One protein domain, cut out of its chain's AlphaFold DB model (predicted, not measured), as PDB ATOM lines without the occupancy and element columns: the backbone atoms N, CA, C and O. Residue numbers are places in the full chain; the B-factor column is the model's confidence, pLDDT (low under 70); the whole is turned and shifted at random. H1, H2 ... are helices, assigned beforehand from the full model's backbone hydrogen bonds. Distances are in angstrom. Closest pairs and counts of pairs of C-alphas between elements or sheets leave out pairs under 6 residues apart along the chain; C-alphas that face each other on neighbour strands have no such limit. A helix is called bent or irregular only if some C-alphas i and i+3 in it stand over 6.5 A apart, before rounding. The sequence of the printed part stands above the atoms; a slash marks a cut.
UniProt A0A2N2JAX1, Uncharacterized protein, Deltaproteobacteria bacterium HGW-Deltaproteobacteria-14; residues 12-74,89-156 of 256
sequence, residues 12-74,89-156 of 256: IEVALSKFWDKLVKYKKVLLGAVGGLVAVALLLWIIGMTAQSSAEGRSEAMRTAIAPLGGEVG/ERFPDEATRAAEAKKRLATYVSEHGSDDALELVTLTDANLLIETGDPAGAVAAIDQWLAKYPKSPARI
ATOM      1  N   ILE A  12     187.734 215.112 150.895       45.62
ATOM      2  CA  ILE A  12     187.275 213.787 151.298       45.62
ATOM      3  C   ILE A  12     186.179 213.861 152.369       45.62
ATOM      4  O   ILE A  12     185.167 213.190 152.205       45.62
ATOM      5  N   GLU A  13     186.302 214.682 153.418       49.50
ATOM      6  CA  GLU A  13     185.253 214.843 154.443       49.50
ATOM      7  C   GLU A  13     183.966 215.424 153.848       49.50
ATOM      8  O   GLU A  13     182.864 214.950 154.141       49.50
ATOM      9  N   VAL A  14     184.089 216.407 152.950       57.44
ATOM     10  CA  VAL A  14     182.936 217.010 152.264       57.44
ATOM     11  C   VAL A  14     182.276 216.009 151.310       57.44
ATOM     12  O   VAL A  14     181.045 215.940 151.230       57.44
ATOM     13  N   ALA A  15     183.069 215.219 150.582       54.25
ATOM     14  CA  ALA A  15     182.562 214.167 149.708       54.25
ATOM     15  C   ALA A  15     181.899 213.033 150.502       54.25
ATOM     16  O   ALA A  15     180.826 212.570 150.109       54.25
ATOM     17  N   LEU A  16     182.481 212.643 151.640       56.12
ATOM     18  CA  LEU A  16     181.941 211.625 152.535       56.12
ATOM     19  C   LEU A  16     180.617 212.092 153.140       56.12
ATOM     20  O   LEU A  16     179.639 211.361 153.066       56.12
ATOM     21  N   SER A  17     180.539 213.331 153.642       54.81
ATOM     22  CA  SER A  17     179.286 213.921 154.139       54.81
ATOM     23  C   SER A  17     178.192 213.884 153.070       54.81
ATOM     24  O   SER A  17     177.086 213.430 153.338       54.81
ATOM     25  N   LYS A  18     178.505 214.267 151.824       62.38
ATOM     26  CA  LYS A  18     177.546 214.211 150.705       62.38
ATOM     27  C   LYS A  18     177.154 212.783 150.317       62.38
ATOM     28  O   LYS A  18     176.026 212.556 149.875       62.38
ATOM     29  N   PHE A  19     178.080 211.830 150.410       63.91
ATOM     30  CA  PHE A  19     177.813 210.411 150.185       63.91
ATOM     31  C   PHE A  19     176.880 209.860 151.268       63.91
ATOM     32  O   PHE A  19     175.878 209.228 150.933       63.91
ATOM     33  N   TRP A  20     177.144 210.183 152.533       57.88
ATOM     34  CA  TRP A  20     176.303 209.837 153.673       57.88
ATOM     35  C   TRP A  20     174.907 210.452 153.565       57.88
ATOM     36  O   TRP A  20     173.923 209.727 153.692       57.88
ATOM     37  N   ASP A  21     174.799 211.730 153.195       59.91
ATOM     38  CA  ASP A  21     173.516 212.398 152.939       59.91
ATOM     39  C   ASP A  21     172.727 211.711 151.810       59.91
ATOM     40  O   ASP A  21     171.504 211.549 151.883       59.91
ATOM     41  N   LYS A  22     173.416 211.256 150.752       54.66
ATOM     42  CA  LYS A  22     172.792 210.467 149.678       54.66
ATOM     43  C   LYS A  22     172.340 209.095 150.168       54.66
ATOM     44  O   LYS A  22     171.237 208.688 149.816       54.66
ATOM     45  N   LEU A  23     173.143 208.396 150.967       55.88
ATOM     46  CA  LEU A  23     172.809 207.086 151.537       55.88
ATOM     47  C   LEU A  23     171.579 207.167 152.451       55.88
ATOM     48  O   LEU A  23     170.651 206.372 152.307       55.88
ATOM     49  N   VAL A  24     171.517 208.201 153.293       52.47
ATOM     50  CA  VAL A  24     170.359 208.527 154.142       52.47
ATOM     51  C   VAL A  24     169.115 208.822 153.295       52.47
ATOM     52  O   VAL A  24     168.012 208.401 153.638       52.47
ATOM     53  N   LYS A  25     169.256 209.443 152.118       50.97
ATOM     54  CA  LYS A  25     168.130 209.649 151.186       50.97
ATOM     55  C   LYS A  25     167.543 208.335 150.635       50.97
ATOM     56  O   LYS A  25     166.363 208.306 150.281       50.97
ATOM     57  N   TYR A  26     168.314 207.242 150.608       48.00
ATOM     58  CA  TYR A  26     167.865 205.897 150.204       48.00
ATOM     59  C   TYR A  26     167.332 205.032 151.373       48.00
ATOM     60  O   TYR A  26     167.017 203.856 151.179       48.00
ATOM     61  N   LYS A  27     167.122 205.631 152.559       41.25
ATOM     62  CA  LYS A  27     166.594 205.050 153.818       41.25
ATOM     63  C   LYS A  27     165.416 204.075 153.704       41.25
ATOM     64  O   LYS A  27     165.261 203.227 154.573       41.25
ATOM     65  N   LYS A  28     164.586 204.147 152.658       38.09
ATOM     66  CA  LYS A  28     163.453 203.216 152.487       38.09
ATOM     67  C   LYS A  28     163.862 201.780 152.125       38.09
ATOM     68  O   LYS A  28     163.019 200.901 152.233       38.09
ATOM     69  N   VAL A  29     165.110 201.538 151.710       37.62
ATOM     70  CA  VAL A  29     165.576 200.211 151.249       37.62
ATOM     71  C   VAL A  29     166.586 199.560 152.213       37.62
ATOM     72  O   VAL A  29     166.779 198.354 152.169       37.62
ATOM     73  N   LEU A  30     167.192 200.320 153.133       37.66
ATOM     74  CA  LEU A  30     168.266 199.858 154.033       37.66
ATOM     75  C   LEU A  30     167.802 199.726 155.495       37.66
ATOM     76  O   LEU A  30     168.451 200.213 156.415       37.66
ATOM     77  N   LEU A  31     166.658 199.082 155.725       31.14
ATOM     78  CA  LEU A  31     166.193 198.718 157.068       31.14
ATOM     79  C   LEU A  31     166.627 197.274 157.369       31.14
ATOM     80  O   LEU A  31     166.015 196.337 156.869       31.14
ATOM     81  N   GLY A  32     167.687 197.100 158.170       37.38
ATOM     82  CA  GLY A  32     168.007 195.817 158.824       37.38
ATOM     83  C   GLY A  32     169.461 195.326 158.764       37.38
ATOM     84  O   GLY A  32     169.872 194.594 159.656       37.38
ATOM     85  N   ALA A  33     170.271 195.760 157.792       41.06
ATOM     86  CA  ALA A  33     171.646 195.267 157.585       41.06
ATOM     87  C   ALA A  33     172.624 196.412 157.251       41.06
ATOM     88  O   ALA A  33     173.247 196.448 156.191       41.06
ATOM     89  N   VAL A  34     172.696 197.416 158.132       55.28
ATOM     90  CA  VAL A  34     173.262 198.736 157.797       55.28
ATOM     91  C   VAL A  34     174.786 198.698 157.616       55.28
ATOM     92  O   VAL A  34     175.269 199.061 156.549       55.28
ATOM     93  N   GLY A  35     175.553 198.172 158.575       51.31
ATOM     94  CA  GLY A  35     177.024 198.232 158.516       51.31
ATOM     95  C   GLY A  35     177.662 197.526 157.306       51.31
ATOM     96  O   GLY A  35     178.510 198.100 156.623       51.31
ATOM     97  N   GLY A  36     177.228 196.297 156.996       56.47
ATOM     98  CA  GLY A  36     177.771 195.514 155.879       56.47
ATOM     99  C   GLY A  36     177.446 196.111 154.505       56.47
ATOM    100  O   GLY A  36     178.337 196.249 153.667       56.47
ATOM    101  N   LEU A  37     176.193 196.528 154.286       61.19
ATOM    102  CA  LEU A  37     175.762 197.128 153.017       61.19
ATOM    103  C   LEU A  37     176.358 198.523 152.798       61.19
ATOM    104  O   LEU A  37     176.643 198.900 151.662       61.19
ATOM    105  N   VAL A  38     176.602 199.272 153.873       66.44
ATOM    106  CA  VAL A  38     177.273 200.574 153.816       66.44
ATOM    107  C   VAL A  38     178.755 200.431 153.452       66.44
ATOM    108  O   VAL A  38     179.221 201.149 152.566       66.44
ATOM    109  N   ALA A  39     179.487 199.479 154.051       64.12
ATOM    110  CA  ALA A  39     180.875 199.183 153.662       64.12
ATOM    111  C   ALA A  39     180.977 198.802 152.174       64.12
ATOM    112  O   ALA A  39     181.850 199.271 151.443       64.12
ATOM    113  N   VAL A  40     180.018 198.009 151.700       64.94
ATOM    114  CA  VAL A  40     179.908 197.593 150.301       64.94
ATOM    115  C   VAL A  40     179.584 198.767 149.369       64.94
ATOM    116  O   VAL A  40     180.191 198.894 148.304       64.94
ATOM    117  N   ALA A  41     178.668 199.656 149.758       66.56
ATOM    118  CA  ALA A  41     178.337 200.850 148.982       66.56
ATOM    119  C   ALA A  41     179.537 201.806 148.854       66.56
ATOM    120  O   ALA A  41     179.770 202.352 147.773       66.56
ATOM    121  N   LEU A  42     180.321 201.967 149.928       66.94
ATOM    122  CA  LEU A  42     181.577 202.724 149.912       66.94
ATOM    123  C   LEU A  42     182.589 202.109 148.942       66.94
ATOM    124  O   LEU A  42     183.196 202.835 148.155       66.94
ATOM    125  N   LEU A  43     182.722 200.780 148.931       64.88
ATOM    126  CA  LEU A  43     183.656 200.101 148.035       64.88
ATOM    127  C   LEU A  43     183.257 200.275 146.566       64.88
ATOM    128  O   LEU A  43     184.097 200.611 145.732       64.88
ATOM    129  N   LEU A  44     181.968 200.117 146.248       65.06
ATOM    130  CA  LEU A  44     181.451 200.349 144.895       65.06
ATOM    131  C   LEU A  44     181.664 201.800 144.439       65.06
ATOM    132  O   LEU A  44     181.957 202.039 143.266       65.06
ATOM    133  N   TRP A  45     181.555 202.768 145.353       68.31
ATOM    134  CA  TRP A  45     181.831 204.173 145.058       68.31
ATOM    135  C   TRP A  45     183.323 204.431 144.780       68.31
ATOM    136  O   TRP A  45     183.643 205.058 143.770       68.31
ATOM    137  N   ILE A  46     184.234 203.886 145.598       64.81
ATOM    138  CA  ILE A  46     185.693 203.993 145.394       64.81
ATOM    139  C   ILE A  46     186.117 203.355 144.060       64.81
ATOM    140  O   ILE A  46     186.869 203.964 143.291       64.81
ATOM    141  N   ILE A  47     185.588 202.169 143.736       61.31
ATOM    142  CA  ILE A  47     185.826 201.495 142.446       61.31
ATOM    143  C   ILE A  47     185.312 202.357 141.283       61.31
ATOM    144  O   ILE A  47     185.991 202.494 140.265       61.31
ATOM    145  N   GLY A  48     184.135 202.975 141.433       60.50
ATOM    146  CA  GLY A  48     183.537 203.844 140.417       60.50
ATOM    147  C   GLY A  48     184.322 205.133 140.150       60.50
ATOM    148  O   GLY A  48     184.309 205.628 139.024       60.50
ATOM    149  N   MET A  49     185.034 205.666 141.148       61.72
ATOM    150  CA  MET A  49     185.841 206.882 140.992       61.72
ATOM    151  C   MET A  49     187.214 206.647 140.350       61.72
ATOM    152  O   MET A  49     187.806 207.600 139.847       61.72
ATOM    153  N   THR A  50     187.742 205.419 140.350       54.16
ATOM    154  CA  THR A  50     189.172 205.188 140.079       54.16
ATOM    155  C   THR A  50     189.550 204.714 138.663       54.16
ATOM    156  O   THR A  50     190.735 204.805 138.357       54.16
ATOM    157  N   ALA A  51     188.647 204.286 137.753       47.31
ATOM    158  CA  ALA A  51     188.995 204.075 136.317       47.31
ATOM    159  C   ALA A  51     187.816 203.710 135.377       47.31
ATOM    160  O   ALA A  51     187.146 202.708 135.582       47.31
ATOM    161  N   GLN A  52     187.655 204.399 134.239       47.25
ATOM    162  CA  GLN A  52     186.536 204.217 133.284       47.25
ATOM    163  C   GLN A  52     186.531 202.939 132.400       47.25
ATOM    164  O   GLN A  52     185.595 202.777 131.628       47.25
ATOM    165  N   SER A  53     187.503 202.016 132.483       45.44
ATOM    166  CA  SER A  53     187.486 200.768 131.672       45.44
ATOM    167  C   SER A  53     187.753 199.463 132.436       45.44
ATOM    168  O   SER A  53     187.386 198.393 131.962       45.44
ATOM    169  N   SER A  54     188.329 199.523 133.640       54.72
ATOM    170  CA  SER A  54     188.521 198.368 134.537       54.72
ATOM    171  C   SER A  54     187.604 198.395 135.767       54.72
ATOM    172  O   SER A  54     187.615 197.457 136.566       54.72
ATOM    173  N   ALA A  55     186.819 199.463 135.954       57.69
ATOM    174  CA  ALA A  55     185.846 199.560 137.042       57.69
ATOM    175  C   ALA A  55     184.574 198.753 136.777       57.69
ATOM    176  O   ALA A  55     184.022 198.212 137.724       57.69
ATOM    177  N   GLU A  56     184.124 198.616 135.524       61.72
ATOM    178  CA  GLU A  56     182.890 197.872 135.222       61.72
ATOM    179  C   GLU A  56     183.023 196.392 135.602       61.72
ATOM    180  O   GLU A  56     182.202 195.883 136.359       61.72
ATOM    181  N   GLY A  57     184.115 195.731 135.193       67.75
ATOM    182  CA  GLY A  57     184.372 194.330 135.549       67.75
ATOM    183  C   GLY A  57     184.566 194.106 137.053       67.75
ATOM    184  O   GLY A  57     184.042 193.144 137.603       67.75
ATOM    185  N   ARG A  58     185.259 195.016 137.750       70.00
ATOM    186  CA  ARG A  58     185.477 194.912 139.207       70.00
ATOM    187  C   ARG A  58     184.233 195.246 140.023       70.00
ATOM    188  O   ARG A  58     184.027 194.654 141.077       70.00
ATOM    189  N   SER A  59     183.413 196.175 139.546       68.31
ATOM    190  CA  SER A  59     182.109 196.485 140.130       68.31
ATOM    191  C   SER A  59     181.167 195.294 139.982       68.31
ATOM    192  O   SER A  59     180.533 194.903 140.957       68.31
ATOM    193  N   GLU A  60     181.138 194.655 138.810       78.88
ATOM    194  CA  GLU A  60     180.317 193.466 138.573       78.88
ATOM    195  C   GLU A  60     180.792 192.255 139.386       78.88
ATOM    196  O   GLU A  60     179.983 191.566 140.013       78.88
ATOM    197  N   ALA A  61     182.108 192.038 139.464       82.06
ATOM    198  CA  ALA A  61     182.685 191.007 140.319       82.06
ATOM    199  C   ALA A  61     182.360 191.258 141.800       82.06
ATOM    200  O   ALA A  61     181.969 190.330 142.507       82.06
ATOM    201  N   MET A  62     182.427 192.514 142.263       80.25
ATOM    202  CA  MET A  62     182.040 192.860 143.633       80.25
ATOM    203  C   MET A  62     180.542 192.650 143.864       80.25
ATOM    204  O   MET A  62     180.164 192.064 144.871       80.25
ATOM    205  N   ARG A  63     179.679 193.066 142.925       79.44
ATOM    206  CA  ARG A  63     178.224 192.825 142.981       79.44
ATOM    207  C   ARG A  63     177.900 191.340 143.081       79.44
ATOM    208  O   ARG A  63     177.059 190.949 143.884       79.44
ATOM    209  N   THR A  64     178.600 190.518 142.308       85.31
ATOM    210  CA  THR A  64     178.479 189.058 142.372       85.31
ATOM    211  C   THR A  64     178.946 188.523 143.725       85.31
ATOM    212  O   THR A  64     178.302 187.642 144.298       85.31
ATOM    213  N   ALA A  65     180.029 189.084 144.267       85.25
ATOM    214  CA  ALA A  65     180.584 188.668 145.547       85.25
ATOM    215  C   ALA A  65     179.660 188.964 146.734       85.25
ATOM    216  O   ALA A  65     179.521 188.134 147.629       85.25
ATOM    217  N   ILE A  66     178.983 190.113 146.712       83.75
ATOM    218  CA  ILE A  66     178.047 190.537 147.765       83.75
ATOM    219  C   ILE A  66     176.629 190.002 147.568       83.75
ATOM    220  O   ILE A  66     175.816 190.156 148.473       83.75
ATOM    221  N   ALA A  67     176.304 189.422 146.408       85.56
ATOM    222  CA  ALA A  67     174.947 188.980 146.087       85.56
ATOM    223  C   ALA A  67     174.308 188.106 147.184       85.56
ATOM    224  O   ALA A  67     173.141 188.349 147.506       85.56
ATOM    225  N   PRO A  68     175.043 187.187 147.847       88.44
ATOM    226  CA  PRO A  68     174.481 186.418 148.950       88.44
ATOM    227  C   PRO A  68     173.983 187.276 150.120       88.44
ATOM    228  O   PRO A  68     173.011 186.896 150.756       88.44
ATOM    229  N   LEU A  69     174.568 188.452 150.388       82.12
ATOM    230  CA  LEU A  69     174.124 189.345 151.473       82.12
ATOM    231  C   LEU A  69     172.700 189.877 151.260       82.12
ATOM    232  O   LEU A  69     172.004 190.172 152.225       82.12
ATOM    233  N   GLY A  70     172.267 190.005 150.002       79.19
ATOM    234  CA  GLY A  70     170.899 190.383 149.640       79.19
ATOM    235  C   GLY A  70     169.969 189.188 149.420       79.19
ATOM    236  O   GLY A  70     168.832 189.378 148.993       79.19
ATOM    237  N   GLY A  71     170.458 187.967 149.649       83.31
ATOM    238  CA  GLY A  71     169.705 186.746 149.418       83.31
ATOM    239  C   GLY A  71     168.636 186.486 150.475       83.31
ATOM    240  O   GLY A  71     168.813 186.766 151.665       83.31
ATOM    241  N   GLU A  72     167.526 185.904 150.032       83.75
ATOM    242  CA  GLU A  72     166.416 185.507 150.895       83.75
ATOM    243  C   GLU A  72     166.741 184.201 151.626       83.75
ATOM    244  O   GLU A  72     167.413 183.323 151.084       83.75
ATOM    245  N   VAL A  73     166.235 184.047 152.850       84.00
ATOM    246  CA  VAL A  73     166.416 182.831 153.653       84.00
ATOM    247  C   VAL A  73     165.084 182.124 153.877       84.00
ATOM    248  O   VAL A  73     164.066 182.766 154.131       84.00
ATOM    249  N   GLY A  74     165.101 180.792 153.793       85.19
ATOM    250  CA  GLY A  74     163.953 179.928 154.067       85.19
ATOM    251  C   GLY A  74     163.092 179.629 152.840       85.19
ATOM    252  O   GLY A  74     163.521 179.794 151.696       85.19
ATOM    253  N   GLU A  89     168.776 185.611 144.996       84.69
ATOM    254  CA  GLU A  89     169.320 184.314 145.386       84.69
ATOM    255  C   GLU A  89     168.702 183.877 146.720       84.69
ATOM    256  O   GLU A  89     168.399 184.713 147.572       84.69
ATOM    257  N   ARG A  90     168.474 182.574 146.895       86.56
ATOM    258  CA  ARG A  90     167.802 182.036 148.077       86.56
ATOM    259  C   ARG A  90     168.651 180.970 148.742       86.56
ATOM    260  O   ARG A  90     169.218 180.111 148.069       86.56
ATOM    261  N   PHE A  91     168.683 181.018 150.064       88.31
ATOM    262  CA  PHE A  91     169.489 180.158 150.912       88.31
ATOM    263  C   PHE A  91     168.598 179.423 151.921       88.31
ATOM    264  O   PHE A  91     167.576 179.962 152.351       88.31
ATOM    265  N   PRO A  92     168.953 178.185 152.304       89.19
ATOM    266  CA  PRO A  92     168.156 177.404 153.250       89.19
ATOM    267  C   PRO A  92     168.142 178.031 154.649       89.19
ATOM    268  O   PRO A  92     167.111 178.038 155.315       89.19
ATOM    269  N   ASP A  93     169.273 178.594 155.069       87.25
ATOM    270  CA  ASP A  93     169.466 179.229 156.367       87.25
ATOM    271  C   ASP A  93     170.509 180.357 156.283       87.25
ATOM    272  O   ASP A  93     171.245 180.504 155.299       87.25
ATOM    273  N   GLU A  94     170.557 181.161 157.345       83.38
ATOM    274  CA  GLU A  94     171.449 182.314 157.469       83.38
ATOM    275  C   GLU A  94     172.929 181.905 157.447       83.38
ATOM    276  O   GLU A  94     173.763 182.591 156.855       83.38
ATOM    277  N   ALA A  95     173.259 180.752 158.038       84.88
ATOM    278  CA  ALA A  95     174.625 180.245 158.091       84.88
ATOM    279  C   ALA A  95     175.149 179.902 156.689       84.88
ATOM    280  O   ALA A  95     176.281 180.242 156.345       84.88
ATOM    281  N   THR A  96     174.310 179.288 155.855       89.75
ATOM    282  CA  THR A  96     174.628 178.950 154.465       89.75
ATOM    283  C   THR A  96     174.789 180.211 153.623       89.75
ATOM    284  O   THR A  96     175.751 180.320 152.861       89.75
ATOM    285  N   ARG A  97     173.897 181.196 153.800       89.12
ATOM    286  CA  ARG A  97     173.998 182.502 153.134       89.12
ATOM    287  C   ARG A  97     175.305 183.216 153.480       89.12
ATOM    288  O   ARG A  97     176.027 183.657 152.587       89.12
ATOM    289  N   ALA A  98     175.629 183.293 154.769       85.00
ATOM    290  CA  ALA A  98     176.844 183.933 155.259       85.00
ATOM    291  C   ALA A  98     178.117 183.204 154.798       85.00
ATOM    292  O   ALA A  98     179.093 183.847 154.411       85.00
ATOM    293  N   ALA A  99     178.109 181.866 154.789       88.00
ATOM    294  CA  ALA A  99     179.227 181.068 154.295       88.00
ATOM    295  C   ALA A  99     179.486 181.305 152.799       88.00
ATOM    296  O   ALA A  99     180.641 181.465 152.396       88.00
ATOM    297  N   GLU A 100     178.429 181.378 151.983       91.75
ATOM    298  CA  GLU A 100     178.561 181.688 150.559       91.75
ATOM    299  C   GLU A 100     179.020 183.138 150.338       91.75
ATOM    300  O   GLU A 100     179.921 183.361 149.528       91.75
ATOM    301  N   ALA A 101     178.499 184.108 151.101       89.00
ATOM    302  CA  ALA A 101     178.973 185.496 151.069       89.00
ATOM    303  C   ALA A 101     180.485 185.572 151.330       89.00
ATOM    304  O   ALA A 101     181.242 186.106 150.521       89.00
ATOM    305  N   LYS A 102     180.939 184.952 152.425       87.06
ATOM    306  CA  LYS A 102     182.352 184.917 152.820       87.06
ATOM    307  C   LYS A 102     183.227 184.262 151.756       87.06
ATOM    308  O   LYS A 102     184.298 184.767 151.427       87.06
ATOM    309  N   LYS A 103     182.769 183.145 151.185       91.19
ATOM    310  CA  LYS A 103     183.476 182.449 150.108       91.19
ATOM    311  C   LYS A 103     183.642 183.346 148.880       91.19
ATOM    312  O   LYS A 103     184.754 183.455 148.370       91.19
ATOM    313  N   ARG A 104     182.573 184.001 148.412       91.12
ATOM    314  CA  ARG A 104     182.652 184.849 147.213       91.12
ATOM    315  C   ARG A 104     183.461 186.125 147.447       91.12
ATOM    316  O   ARG A 104     184.202 186.531 146.556       91.12
ATOM    317  N   LEU A 105     183.381 186.721 148.638       87.44
ATOM    318  CA  LEU A 105     184.236 187.845 149.035       87.44
ATOM    319  C   LEU A 105     185.718 187.446 149.071       87.44
ATOM    320  O   LEU A 105     186.561 188.181 148.558       87.44
ATOM    321  N   ALA A 106     186.040 186.256 149.586       86.62
ATOM    322  CA  ALA A 106     187.404 185.732 149.555       86.62
ATOM    323  C   ALA A 106     187.908 185.514 148.117       86.62
ATOM    324  O   ALA A 106     189.038 185.895 147.804       86.62
ATOM    325  N   THR A 107     187.068 184.972 147.224       89.31
ATOM    326  CA  THR A 107     187.389 184.864 145.790       89.31
ATOM    327  C   THR A 107     187.655 186.240 145.182       89.31
ATOM    328  O   THR A 107     188.702 186.434 144.566       89.31
ATOM    329  N   TYR A 108     186.775 187.218 145.424       86.56
ATOM    330  CA  TYR A 108     186.941 188.587 144.935       86.56
ATOM    331  C   TYR A 108     188.274 189.201 145.375       86.56
ATOM    332  O   TYR A 108     189.014 189.730 144.548       86.56
ATOM    333  N   VAL A 109     188.623 189.083 146.658       85.25
ATOM    334  CA  VAL A 109     189.914 189.559 147.177       85.25
ATOM    335  C   VAL A 109     191.081 188.835 146.505       85.25
ATOM    336  O   VAL A 109     192.078 189.470 146.177       85.25
ATOM    337  N   SER A 110     190.975 187.528 146.260       85.38
ATOM    338  CA  SER A 110     192.057 186.775 145.615       85.38
ATOM    339  C   SER A 110     192.275 187.148 144.143       85.38
ATOM    340  O   SER A 110     193.413 187.156 143.677       85.38
ATOM    341  N   GLU A 111     191.205 187.487 143.417       84.56
ATOM    342  CA  GLU A 111     191.237 187.759 141.971       84.56
ATOM    343  C   GLU A 111     191.413 189.246 141.638       84.56
ATOM    344  O   GLU A 111     191.927 189.604 140.574       84.56
ATOM    345  N   HIS A 112     190.976 190.129 142.536       76.31
ATOM    346  CA  HIS A 112     190.884 191.570 142.294       76.31
ATOM    347  C   HIS A 112     191.484 192.425 143.414       76.31
ATOM    348  O   HIS A 112     191.405 193.653 143.340       76.31
ATOM    349  N   GLY A 113     192.068 191.799 144.439       68.75
ATOM    350  CA  GLY A 113     192.511 192.458 145.662       68.75
ATOM    351  C   GLY A 113     193.489 193.607 145.433       68.75
ATOM    352  O   GLY A 113     194.588 193.427 144.912       68.75
ATOM    353  N   SER A 114     193.082 194.785 145.896       68.94
ATOM    354  CA  SER A 114     193.953 195.881 146.322       68.94
ATOM    355  C   SER A 114     193.828 196.055 147.839       68.94
ATOM    356  O   SER A 114     192.884 195.537 148.445       68.94
ATOM    357  N   ASP A 115     194.743 196.805 148.457       65.69
ATOM    358  CA  ASP A 115     194.663 197.110 149.893       65.69
ATOM    359  C   ASP A 115     193.333 197.804 150.265       65.69
ATOM    360  O   ASP A 115     192.727 197.450 151.275       65.69
ATOM    361  N   ASP A 116     192.814 198.688 149.404       65.19
ATOM    362  CA  ASP A 116     191.528 199.380 149.609       65.19
ATOM    363  C   ASP A 116     190.323 198.419 149.581       65.19
ATOM    364  O   ASP A 116     189.374 198.553 150.354       65.19
ATOM    365  N   ALA A 117     190.349 197.413 148.696       71.38
ATOM    366  CA  ALA A 117     189.310 196.388 148.648       71.38
ATOM    367  C   ALA A 117     189.361 195.489 149.888       71.38
ATOM    368  O   ALA A 117     188.323 195.160 150.464       71.38
ATOM    369  N   LEU A 118     190.569 195.136 150.329       77.75
ATOM    370  CA  LEU A 118     190.784 194.358 151.544       77.75
ATOM    371  C   LEU A 118     190.267 195.104 152.784       77.75
ATOM    372  O   LEU A 118     189.658 194.497 153.667       77.75
ATOM    373  N   GLU A 119     190.484 196.420 152.849       82.38
ATOM    374  CA  GLU A 119     189.979 197.274 153.922       82.38
ATOM    375  C   GLU A 119     188.454 197.162 154.075       82.38
ATOM    376  O   GLU A 119     187.971 196.931 155.180       82.38
ATOM    377  N   LEU A 120     187.680 197.269 152.996       78.94
ATOM    378  CA  LEU A 120     186.216 197.262 153.101       78.94
ATOM    379  C   LEU A 120     185.621 195.852 153.187       78.94
ATOM    380  O   LEU A 120     184.649 195.651 153.917       78.94
ATOM    381  N   VAL A 121     186.228 194.858 152.532       83.31
ATOM    382  CA  VAL A 121     185.797 193.453 152.649       83.31
ATOM    383  C   VAL A 121     185.946 192.946 154.084       83.31
ATOM    384  O   VAL A 121     185.056 192.266 154.589       83.31
ATOM    385  N   THR A 122     187.015 193.333 154.783       86.75
ATOM    386  CA  THR A 122     187.212 192.928 156.187       86.75
ATOM    387  C   THR A 122     186.158 193.510 157.137       86.75
ATOM    388  O   THR A 122     185.805 192.853 158.118       86.75
ATOM    389  N   LEU A 123     185.580 194.680 156.834       89.94
ATOM    390  CA  LEU A 123     184.412 195.196 157.563       89.94
ATOM    391  C   LEU A 123     183.161 194.350 157.301       89.94
ATOM    392  O   LEU A 123     182.419 194.035 158.232       89.94
ATOM    393  N   THR A 124     182.931 193.950 156.050       87.75
ATOM    394  CA  THR A 124     181.813 193.065 155.696       87.75
ATOM    395  C   THR A 124     181.931 191.705 156.388       87.75
ATOM    396  O   THR A 124     180.954 191.242 156.977       87.75
ATOM    397  N   ASP A 125     183.124 191.109 156.400       87.88
ATOM    398  CA  ASP A 125     183.395 189.855 157.112       87.88
ATOM    399  C   ASP A 125     183.132 189.983 158.617       87.88
ATOM    400  O   ASP A 125     182.513 189.104 159.219       87.88
ATOM    401  N   ALA A 126     183.547 191.091 159.234       90.94
ATOM    402  CA  ALA A 126     183.281 191.338 160.647       90.94
ATOM    403  C   ALA A 126     181.779 191.491 160.945       90.94
ATOM    404  O   ALA A 126     181.305 190.998 161.968       90.94
ATOM    405  N   ASN A 127     181.008 192.122 160.055       89.25
ATOM    406  CA  ASN A 127     179.553 192.196 160.202       89.25
ATOM    407  C   ASN A 127     178.891 190.812 160.060       89.25
ATOM    408  O   ASN A 127     177.997 190.490 160.839       89.25
ATOM    409  N   LEU A 128     179.360 189.975 159.127       87.50
ATOM    410  CA  LEU A 128     178.878 188.597 158.977       87.50
ATOM    411  C   LEU A 128     179.101 187.761 160.242       87.50
ATOM    412  O   LEU A 128     178.238 186.964 160.600       87.50
ATOM    413  N   LEU A 129     180.211 187.970 160.960       91.06
ATOM    414  CA  LEU A 129     180.451 187.290 162.238       91.06
ATOM    415  C   LEU A 129     179.329 187.573 163.250       91.06
ATOM    416  O   LEU A 129     178.865 186.641 163.903       91.06
ATOM    417  N   ILE A 130     178.817 188.809 163.314       90.62
ATOM    418  CA  ILE A 130     177.666 189.163 164.164       90.62
ATOM    419  C   ILE A 130     176.422 188.370 163.743       90.62
ATOM    420  O   ILE A 130     175.771 187.761 164.589       90.62
ATOM    421  N   GLU A 131     176.109 188.359 162.445       84.69
ATOM    422  CA  GLU A 131     174.924 187.687 161.888       84.69
ATOM    423  C   GLU A 131     174.961 186.168 162.108       84.69
ATOM    424  O   GLU A 131     173.935 185.549 162.378       84.69
ATOM    425  N   THR A 132     176.153 185.568 162.079       85.50
ATOM    426  CA  THR A 132     176.346 184.130 162.330       85.50
ATOM    427  C   THR A 132     176.506 183.758 163.807       85.50
ATOM    428  O   THR A 132     176.765 182.595 164.116       85.50
ATOM    429  N   GLY A 133     176.350 184.712 164.730       89.06
ATOM    430  CA  GLY A 133     176.391 184.446 166.170       89.06
ATOM    431  C   GLY A 133     177.792 184.394 166.791       89.06
ATOM    432  O   GLY A 133     177.938 183.869 167.893       89.06
ATOM    433  N   ASP A 134     178.806 184.972 166.142       94.12
ATOM    434  CA  ASP A 134     180.151 185.191 166.697       94.12
ATOM    435  C   ASP A 134     180.455 186.692 166.914       94.12
ATOM    436  O   ASP A 134     181.332 187.284 166.272       94.12
ATOM    437  N   PRO A 135     179.750 187.362 167.845       95.44
ATOM    438  CA  PRO A 135     180.011 188.766 168.140       95.44
ATOM    439  C   PRO A 135     181.396 188.997 168.768       95.44
ATOM    440  O   PRO A 135     181.951 190.086 168.642       95.44
ATOM    441  N   ALA A 136     181.989 187.999 169.433       96.94
ATOM    442  CA  ALA A 136     183.329 188.124 170.006       96.94
ATOM    443  C   ALA A 136     184.408 188.166 168.910       96.94
ATOM    444  O   ALA A 136     185.296 189.023 168.959       96.94
ATOM    445  N   GLY A 137     184.296 187.295 167.903       95.88
ATOM    446  CA  GLY A 137     185.134 187.324 166.711       95.88
ATOM    447  C   GLY A 137     184.991 188.634 165.937       95.88
ATOM    448  O   GLY A 137     186.000 189.207 165.527       95.88
ATOM    449  N   ALA A 138     183.766 189.162 165.813       95.81
ATOM    450  CA  ALA A 138     183.517 190.458 165.178       95.81
ATOM    451  C   ALA A 138     184.264 191.609 165.879       95.81
ATOM    452  O   ALA A 138     184.937 192.398 165.215       95.81
ATOM    453  N   VAL A 139     184.210 191.680 167.217       97.44
ATOM    454  CA  VAL A 139     184.956 192.693 167.990       97.44
ATOM    455  C   VAL A 139     186.458 192.573 167.741       97.44
ATOM    456  O   VAL A 139     187.101 193.573 167.432       97.44
ATOM    457  N   ALA A 140     187.012 191.359 167.813       97.19
ATOM    458  CA  ALA A 140     188.440 191.138 167.598       97.19
ATOM    459  C   ALA A 140     188.889 191.540 166.180       97.19
ATOM    460  O   ALA A 140     189.947 192.153 166.020       97.19
ATOM    461  N   ALA A 141     188.081 191.231 165.161       95.38
ATOM    462  CA  ALA A 141     188.351 191.612 163.777       95.38
ATOM    463  C   ALA A 141     188.341 193.138 163.597       95.38
ATOM    464  O   ALA A 141     189.256 193.695 162.988       95.38
ATOM    465  N   ILE A 142     187.353 193.828 164.174       96.81
ATOM    466  CA  ILE A 142     187.276 195.288 164.089       96.81
ATOM    467  C   ILE A 142     188.383 195.977 164.890       96.81
ATOM    468  O   ILE A 142     188.915 196.983 164.430       96.81
ATOM    469  N   ASP A 143     188.788 195.455 166.047       96.81
ATOM    470  CA  ASP A 143     189.906 196.033 166.802       96.81
ATOM    471  C   ASP A 143     191.216 195.978 166.004       96.81
ATOM    472  O   ASP A 143     191.958 196.961 165.948       96.81
ATOM    473  N   GLN A 144     191.471 194.862 165.311       95.44
ATOM    474  CA  GLN A 144     192.602 194.752 164.385       95.44
ATOM    475  C   GLN A 144     192.465 195.722 163.208       95.44
ATOM    476  O   GLN A 144     193.443 196.367 162.820       95.44
ATOM    477  N   TRP A 145     191.255 195.863 162.664       94.44
ATOM    478  CA  TRP A 145     190.970 196.794 161.578       94.44
ATOM    479  C   TRP A 145     191.233 198.248 161.992       94.44
ATOM    480  O   TRP A 145     191.953 198.962 161.299       94.44
ATOM    481  N   LEU A 146     190.731 198.679 163.154       94.06
ATOM    482  CA  LEU A 146     190.907 200.036 163.683       94.06
ATOM    483  C   LEU A 146     192.376 200.345 163.994       94.06
ATOM    484  O   LEU A 146     192.810 201.484 163.820       94.06
ATOM    485  N   ALA A 147     193.149 199.342 164.422       94.62
ATOM    486  CA  ALA A 147     194.590 199.477 164.617       94.62
ATOM    487  C   ALA A 147     195.349 199.619 163.287       94.62
ATOM    488  O   ALA A 147     196.305 200.392 163.204       94.62
ATOM    489  N   LYS A 148     194.923 198.892 162.246       92.31
ATOM    490  CA  LYS A 148     195.549 198.922 160.916       92.31
ATOM    491  C   LYS A 148     195.183 200.181 160.122       92.31
ATOM    492  O   LYS A 148     196.043 200.731 159.437       92.31
ATOM    493  N   TYR A 149     193.945 200.659 160.245       89.12
ATOM    494  CA  TYR A 149     193.387 201.757 159.449       89.12
ATOM    495  C   TYR A 149     192.844 202.911 160.322       89.12
ATOM    496  O   TYR A 149     191.685 203.310 160.195       89.12
ATOM    497  N   PRO A 150     193.665 203.520 161.200       89.31
ATOM    498  CA  PRO A 150     193.188 204.485 162.200       89.31
ATOM    499  C   PRO A 150     192.631 205.787 161.607       89.31
ATOM    500  O   PRO A 150     191.910 206.511 162.291       89.31
ATOM    501  N   LYS A 151     192.976 206.099 160.352       86.69
ATOM    502  CA  LYS A 151     192.535 207.297 159.620       86.69
ATOM    503  C   LYS A 151     191.615 206.977 158.443       86.69
ATOM    504  O   LYS A 151     191.382 207.848 157.612       86.69
ATOM    505  N   SER A 152     191.144 205.735 158.332       83.69
ATOM    506  CA  SER A 152     190.286 205.366 157.214       83.69
ATOM    507  C   SER A 152     188.968 206.158 157.250       83.69
ATOM    508  O   SER A 152     188.373 206.316 158.323       83.69
ATOM    509  N   PRO A 153     188.456 206.600 156.087       79.31
ATOM    510  CA  PRO A 153     187.122 207.187 155.990       79.31
ATOM    511  C   PRO A 153     186.007 206.209 156.406       79.31
ATOM    512  O   PRO A 153     184.933 206.640 156.821       79.31
ATOM    513  N   ALA A 154     186.252 204.896 156.360       84.00
ATOM    514  CA  ALA A 154     185.318 203.864 156.805       84.00
ATOM    515  C   ALA A 154     185.349 203.623 158.326       84.00
ATOM    516  O   ALA A 154     184.628 202.762 158.832       84.00
ATOM    517  N   ARG A 155     186.129 204.403 159.093       86.88
ATOM    518  CA  ARG A 155     186.220 204.274 160.556       86.88
ATOM    519  C   ARG A 155     184.858 204.358 161.251       86.88
ATOM    520  O   ARG A 155     184.637 203.627 162.210       86.88
ATOM    521  N   ILE A 156     183.944 205.200 160.768       86.19
ATOM    522  CA  ILE A 156     182.577 205.309 161.314       86.19
ATOM    523  C   ILE A 156     181.835 203.968 161.189       86.19
ATOM    524  O   ILE A 156     181.216 203.523 162.151       86.19
TER     525      ILE A 156
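This is residues 12 to 74 and 89 to 156 of the 256 residues of an uncharacterized protein of Deltaproteobacteria bacterium HGW-Deltaproteobacteria-14 (UniProt A0A2N2JAX1). Four helices, H2 to H5, stand side by side in a ring as an up-and-down bundle, each running against the one before it, and H6 packs on the side of H5 away from the ring. H1 is set off beyond H2 and touches no helix. The 131 printed residues hold six named helices, H1 to H6 in chain order, and no named strand: all helix. The whole is compact, with a radius of gyration of the C-alphas of 14.6 A and spans of 40 by 34 by 32 A.

Find C-alpha 12 at (187.275, 213.787, 151.298); from there H1, residues 12 to 25, runs 19.6 A. Next come H2, residues 34 to 50, 24.7 A, and H3, residues 55 to 70, 21.6 A. H3 is irregular: C-alphas 65 and 68 are 7.3 A apart. H4, residues 94 to 112, runs 26.3 A, and H5, residues 115 to 131, 24.9 A. H6, residues 135 to 148, runs 19.9 A to C-alpha 148 at (195.549, 198.922, 160.916).

Start at the hub, H5. It touches H2 at a shallow tilt of 15 degrees, opposite ways; their closest C-alphas, of Gly 36 and Thr 124, are 4.7 A apart. H5 and H6 form a hairpin, with the closest C-alphas, of Ala 126 and Ala 138, 4.6 A apart. H3 touches H4, closest at C-alphas 65 and 104, 4.7 A. H1 and H2 are near each other. Every O i to N i+4 pair is within hydrogen-bond range in H1, H2, H4 and H6, against 9 of 12 in H3 and 11 of 13 in H5.

Residues 75 to 88 are not printed; C-alphas 74 and 89 are 11.1 A apart across the cut. Of the links printed whole, none is long. Confidence is under 70 at residues 12 to 57, 59 and 113 to 116.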